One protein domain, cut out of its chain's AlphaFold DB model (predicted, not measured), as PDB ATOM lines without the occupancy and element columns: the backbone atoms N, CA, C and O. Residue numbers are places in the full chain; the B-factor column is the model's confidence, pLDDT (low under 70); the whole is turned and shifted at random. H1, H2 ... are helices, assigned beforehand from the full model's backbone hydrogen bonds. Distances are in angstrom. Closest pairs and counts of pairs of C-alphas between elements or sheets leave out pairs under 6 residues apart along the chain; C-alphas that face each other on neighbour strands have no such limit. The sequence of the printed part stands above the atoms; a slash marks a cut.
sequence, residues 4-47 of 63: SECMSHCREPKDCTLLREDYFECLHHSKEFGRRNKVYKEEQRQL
ATOM      1  N   SER A   4      10.809  30.305 -11.174       86.06
ATOM      2  CA  SER A   4      12.240  30.145 -11.489       86.06
ATOM      3  C   SER A   4      12.472  29.411 -12.818       86.06
ATOM      4  O   SER A   4      13.276  29.846 -13.639       86.06
ATOM      5  N   GLU A   5      11.708  28.343 -13.062       88.31
ATOM      6  CA  GLU A   5      11.772  27.525 -14.280       88.31
ATOM      7  C   GLU A   5      11.245  28.290 -15.507       88.31
ATOM      8  O   GLU A   5      11.804  28.208 -16.598       88.31
ATOM      9  N   CYS A   6      10.194  29.096 -15.339       89.38
ATOM     10  CA  CYS A   6       9.696  29.944 -16.418       89.38
ATOM     11  C   CYS A   6      10.719  31.026 -16.787       89.38
ATOM     12  O   CYS A   6      11.041  31.202 -17.962       89.38
ATOM     13  N   MET A   7      11.287  31.718 -15.794       88.19
ATOM     14  CA  MET A   7      12.244  32.801 -16.032       88.19
ATOM     15  C   MET A   7      13.573  32.312 -16.625       88.19
ATOM     16  O   MET A   7      14.202  33.063 -17.368       88.19
ATOM     17  N   SER A   8      13.986  31.067 -16.357       89.62
ATOM     18  CA  SER A   8      15.198  30.484 -16.951       89.62
ATOM     19  C   SER A   8      15.060  30.155 -18.440       89.62
ATOM     20  O   SER A   8      16.072  30.019 -19.127       89.62
ATOM     21  N   HIS A   9      13.831  30.019 -18.946       87.25
ATOM     22  CA  HIS A   9      13.556  29.632 -20.334       87.25
ATOM     23  C   HIS A   9      12.813  30.702 -21.149       87.25
ATOM     24  O   HIS A   9      12.754  30.597 -22.377       87.25
ATOM     25  N   CYS A  10      12.249  31.726 -20.504       87.31
ATOM     26  CA  CYS A  10      11.504  32.778 -21.189       87.31
ATOM     27  C   CYS A  10      12.416  33.704 -22.007       87.31
ATOM     28  O   CYS A  10      13.559  33.973 -21.641       87.31
ATOM     29  N   ARG A  11      11.889  34.213 -23.128       85.75
ATOM     30  CA  ARG A  11      12.572  35.233 -23.942       85.75
ATOM     31  C   ARG A  11      12.312  36.632 -23.408       85.75
ATOM     32  O   ARG A  11      13.211  37.465 -23.422       85.75
ATOM     33  N   GLU A  12      11.090  36.881 -22.943       87.38
ATOM     34  CA  GLU A  12      10.693  38.159 -22.374       87.38
ATOM     35  C   GLU A  12      10.116  37.963 -20.960       87.38
ATOM     36  O   GLU A  12       9.238  37.123 -20.762       87.38
ATOM     37  N   PRO A  13      10.508  38.782 -19.962       82.81
ATOM     38  CA  PRO A  13      10.002  38.676 -18.584       82.81
ATOM     39  C   PRO A  13       8.478  38.806 -18.440       82.81
ATOM     40  O   PRO A  13       7.903  38.439 -17.413       82.81
ATOM     41  N   LYS A  14       7.814  39.379 -19.451       89.12
ATOM     42  CA  LYS A  14       6.357  39.520 -19.491       89.12
ATOM     43  C   LYS A  14       5.651  38.170 -19.652       89.12
ATOM     44  O   LYS A  14       4.547  38.029 -19.129       89.12
ATOM     45  N   ASP A  15       6.308  37.185 -20.265       89.19
ATOM     46  CA  ASP A  15       5.745  35.859 -20.551       89.19
ATOM     47  C   ASP A  15       5.490  35.056 -19.265       89.19
ATOM     48  O   ASP A  15       4.561  34.257 -19.193       89.19
ATOM     49  N   CYS A  16       6.259  35.333 -18.207       92.06
ATOM     50  CA  CYS A  16       6.119  34.711 -16.889       92.06
ATOM     51  C   CYS A  16       5.343  35.578 -15.884       92.06
ATOM     52  O   CYS A  16       5.417  35.329 -14.682       92.06
ATOM     53  N   THR A  17       4.618  36.614 -16.330       92.69
ATOM     54  CA  THR A  17       3.953  37.572 -15.422       92.69
ATOM     55  C   THR A  17       2.966  36.899 -14.474       92.69
ATOM     56  O   THR A  17       2.985  37.211 -13.288       92.69
ATOM     57  N   LEU A  18       2.173  35.940 -14.957       91.44
ATOM     58  CA  LEU A  18       1.221  35.214 -14.110       91.44
ATOM     59  C   LEU A  18       1.939  34.461 -12.978       91.44
ATOM     60  O   LEU A  18       1.622  34.647 -11.810       91.44
ATOM     61  N   LEU A  19       2.993  33.707 -13.310       92.69
ATOM     62  CA  LEU A  19       3.790  32.970 -12.321       92.69
ATOM     63  C   LEU A  19       4.546  33.902 -11.368       92.69
ATOM     64  O   LEU A  19       4.728  33.579 -10.197       92.69
ATOM     65  N   ARG A  20       4.977  35.071 -11.854       92.31
ATOM     66  CA  ARG A  20       5.598  36.112 -11.029       92.31
ATOM     67  C   ARG A  20       4.620  36.637  -9.985       92.31
ATOM     68  O   ARG A  20       4.992  36.796  -8.826       92.31
ATOM     69  N   GLU A  21       3.394  36.936 -10.399       94.19
ATOM     70  CA  GLU A  21       2.348  37.417  -9.499       94.19
ATOM     71  C   GLU A  21       1.991  36.381  -8.439       94.19
ATOM     72  O   GLU A  21       1.866  36.751  -7.275       94.19
ATOM     73  N   ASP A  22       1.887  35.107  -8.815       94.25
ATOM     74  CA  ASP A  22       1.603  34.021  -7.874       94.25
ATOM     75  C   ASP A  22       2.769  33.781  -6.905       94.25
ATOM     76  O   ASP A  22       2.560  33.595  -5.708       94.25
ATOM     77  N   TYR A  23       4.016  33.878  -7.374       93.81
ATOM     78  CA  TYR A  23       5.191  33.782  -6.506       93.81
ATOM     79  C   TYR A  23       5.243  34.916  -5.470       93.81
ATOM     80  O   TYR A  23       5.462  34.673  -4.283       93.81
ATOM     81  N   PHE A  24       4.998  36.162  -5.891       94.75
ATOM     82  CA  PHE A  24       4.931  37.290  -4.958       94.75
ATOM     83  C   PHE A  24       3.711  37.235  -4.042       94.75
ATOM     84  O   PHE A  24       3.783  37.708  -2.907       94.75
ATOM     85  N   GLU A  25       2.603  36.665  -4.509       96.19
ATOM     86  CA  GLU A  25       1.440  36.395  -3.672       96.19
ATOM     87  C   GLU A  25       1.790  35.392  -2.570       96.19
ATOM     88  O   GLU A  25       1.545  35.697  -1.411       96.19
ATOM     89  N   CYS A  26       2.486  34.300  -2.883       94.81
ATOM     90  CA  CYS A  26       2.937  33.328  -1.886       94.81
ATOM     91  C   CYS A  26       3.941  33.928  -0.877       94.81
ATOM     92  O   CYS A  26       3.930  33.598   0.307       94.81
ATOM     93  N   LEU A  27       4.803  34.859  -1.306       95.25
ATOM     94  CA  LEU A  27       5.758  35.518  -0.405       95.25
ATOM     95  C   LEU A  27       5.115  36.574   0.500       95.25
ATOM     96  O   LEU A  27       5.451  36.681   1.680       95.25
ATOM     97  N   HIS A  28       4.235  37.403  -0.056       96.12
ATOM     98  CA  HIS A  28       3.743  38.608   0.618       96.12
ATOM     99  C   HIS A  28       2.276  38.525   1.035       96.12
ATOM    100  O   HIS A  28       1.805  39.398   1.763       96.12
ATOM    101  N   HIS A  29       1.551  37.512   0.568       96.94
ATOM    102  CA  HIS A  29       0.135  37.256   0.829       96.94
ATOM    103  C   HIS A  29      -0.751  38.494   0.636       96.94
ATOM    104  O   HIS A  29      -1.759  38.676   1.315       96.94
ATOM    105  N   SER A  30      -0.383  39.393  -0.283       96.44
ATOM    106  CA  SER A  30      -1.044  40.694  -0.445       96.44
ATOM    107  C   SER A  30      -2.510  40.548  -0.866       96.44
ATOM    108  O   SER A  30      -3.379  41.248  -0.335       96.44
ATOM    109  N   LYS A  31      -2.803  39.603  -1.771       96.75
ATOM    110  CA  LYS A  31      -4.170  39.265  -2.194       96.75
ATOM    111  C   LYS A  31      -4.964  38.673  -1.024       96.75
ATOM    112  O   LYS A  31      -6.086  39.119  -0.775       96.75
ATOM    113  N   GLU A  32      -4.370  37.748  -0.272       97.38
ATOM    114  CA  GLU A  32      -5.000  37.118   0.894       97.38
ATOM    115  C   GLU A  32      -5.295  38.120   2.023       97.38
ATOM    116  O   GLU A  32      -6.435  38.218   2.486       97.38
ATOM    117  N   PHE A  33      -4.330  38.955   2.417       97.88
ATOM    118  CA  PHE A  33      -4.567  40.025   3.389       97.88
ATOM    119  C   PHE A  33      -5.627  41.011   2.893       97.88
ATOM    120  O   PHE A  33      -6.511  41.410   3.653       97.88
ATOM    121  N   GLY A  34      -5.597  41.369   1.608       97.50
ATOM    122  CA  GLY A  34      -6.619  42.210   0.991       97.50
ATOM    123  C   GLY A  34      -8.020  41.600   1.087       97.50
ATOM    124  O   GLY A  34      -8.976  42.301   1.425       97.50
ATOM    125  N   ARG A  35      -8.153  40.294   0.836       97.81
ATOM    126  CA  ARG A  35      -9.416  39.559   0.964       97.81
ATOM    127  C   ARG A  35      -9.894  39.529   2.412       97.81
ATOM    128  O   ARG A  35     -11.031  39.918   2.677       97.81
ATOM    129  N   ARG A  36      -9.033  39.126   3.347       97.56
ATOM    130  CA  ARG A  36      -9.366  39.049   4.776       97.56
ATOM    131  C   ARG A  36      -9.783  40.404   5.337       97.56
ATOM    132  O   ARG A  36     -10.790  40.493   6.029       97.56
ATOM    133  N   ASN A  37      -9.084  41.473   4.961       97.50
ATOM    134  CA  ASN A  37      -9.420  42.832   5.379       97.50
ATOM    135  C   ASN A  37     -10.792  43.280   4.865       97.50
ATOM    136  O   ASN A  37     -11.507  43.980   5.577       97.50
ATOM    137  N   LYS A  38     -11.178  42.890   3.641       98.31
ATOM    138  CA  LYS A  38     -12.524  43.173   3.116       98.31
ATOM    139  C   LYS A  38     -13.599  42.450   3.926       98.31
ATOM    140  O   LYS A  38     -14.568  43.089   4.315       98.31
ATOM    141  N   VAL A  39     -13.397  41.163   4.216       98.06
ATOM    142  CA  VAL A  39     -14.322  40.366   5.039       98.06
ATOM    143  C   VAL A  39     -14.447  40.957   6.442       98.06
ATOM    144  O   VAL A  39     -15.551  41.227   6.893       98.06
ATOM    145  N   TYR A  40     -13.325  41.255   7.095       97.44
ATOM    146  CA  TYR A  40     -13.336  41.827   8.439       97.44
ATOM    147  C   TYR A  40     -14.040  43.191   8.482       97.44
ATOM    148  O   TYR A  40     -14.872  43.444   9.346       97.44
ATOM    149  N   LYS A  41     -13.769  44.077   7.514       97.94
ATOM    150  CA  LYS A  41     -14.460  45.377   7.419       97.94
ATOM    151  C   LYS A  41     -15.966  45.230   7.209       97.94
ATOM    152  O   LYS A  41     -16.723  46.067   7.693       97.94
ATOM    153  N   GLU A  42     -16.392  44.220   6.460       97.94
ATOM    154  CA  GLU A  42     -17.806  43.910   6.259       97.94
ATOM    155  C   GLU A  42     -18.468  43.471   7.565       97.94
ATOM    156  O   GLU A  42     -19.477  44.044   7.967       97.94
ATOM    157  N   GLU A  43     -17.855  42.514   8.256       97.44
ATOM    158  CA  GLU A  43     -18.328  41.991   9.536       97.44
ATOM    159  C   GLU A  43     -18.468  43.106  10.578       97.44
ATOM    160  O   GLU A  43     -19.528  43.264  11.183       97.44
ATOM    161  N   GLN A  44     -17.447  43.957  10.722       96.75
ATOM    162  CA  GLN A  44     -17.506  45.099  11.637       96.75
ATOM    163  C   GLN A  44     -18.639  46.072  11.287       96.75
ATOM    164  O   GLN A  44     -19.292  46.612  12.181       96.75
ATOM    165  N   ARG A  45     -18.928  46.275   9.995       96.50
ATOM    166  CA  ARG A  45     -20.051  47.122   9.571       96.50
ATOM    167  C   ARG A  45     -21.394  46.510   9.953       96.50
ATOM    168  O   ARG A  45     -22.279  47.234  10.403       96.50
ATOM    169  N   GLN A  46     -21.547  45.198   9.788       96.50
ATOM    170  CA  GLN A  46     -22.769  44.481  10.151       96.50
ATOM    171  C   GLN A  46     -22.992  44.491  11.666       96.50
ATOM    172  O   GLN A  46     -24.102  44.779  12.111       96.50
ATOM    173  N   LEU A  47     -21.934  44.274  12.454       95.31
ATOM    174  CA  LEU A  47     -21.980  44.369  13.915       95.31
ATOM    175  C   LEU A  47     -22.360  45.779  14.381       95.31
ATOM    176  O   LEU A  47     -23.244  45.923  15.224       95.31
TER     177      LEU A  47
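AT A GLANCE: This is residues 4 to 47 of the 63 residues of the protein "NADH dehydrogenase [ubiquinone] iron-sulfur protein 5-b" of Phtheirospermum japonicum (UniProt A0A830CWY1). Three helices follow one another in a drawn-out chain: the short H1 folds back near the first part of H2 through a loop, and H2 turns at an open corner into the long H3, a straight arm that makes much of the length. Residues 34 to 47 of this arm stick out free, and the loop side at residues 8 to 14 stands free too, with few contacts between the helices. The printed part has 44 residues with three named helices, in the order H1, H2, H3, and no named strand; the class is all helix. The whole is extended, with a radius of gyration of the C-alphas of 16.1 A, and the C-alphas span 52 by 15 by 8 A.

IN THESE COORDINATES: H1 is residues 4 to 9, and its first C-alpha, that of Ser 4, is at (12.240, 30.145, -11.489). Residues 10 to 16 follow, and then H2, residues 17 to 28, which begins with C-alpha 17 at (3.953, 37.572, -15.422) and measures 16.1 A from first to last C-alpha. After His 29 comes H3, residues 30 to 47, the longest helix with 18 residues and 25.7 A from first to last C-alpha. It ends with C-alpha 47 at (-21.980, 44.369, 13.915).

HOW THE PARTS SIT: H1 and H2 are close but not clearly touching, with 1 pair of C-alphas within 8 A. Their closest C-alphas, those of Cys 6 and Leu 19, are 7.8 A apart. H1 and H2 run opposite ways at a shallow tilt of 22 degrees. H2 and H3 are also close but not clearly touching, and their closest C-alphas, those of Glu 25 and Lys 31, are 6.5 A apart. H2 and H3 run the same way at a steep tilt of 61 degrees, and their centres are 21.4 A apart. H1 and H3 are apart. In H2 and H3 every O i to N i+4 pair is within hydrogen-bond range; in H1 it is 1 of 2.

THE WHOLE: The outline is a rod. The two C-alphas farthest apart are those of Arg 11 and Leu 47, at 52.1 A, and the first and last printed C-alphas, those of Ser 4 and Leu 47, are 44.9 A apart. The printed part has no cut. The link from H1 to H2 is short, with 7 residues, the link from H2 to H3 is tight, with 1 residue, and there is no long link. The mean pLDDT of the printed part is 93.6, and no printed residue is under 70.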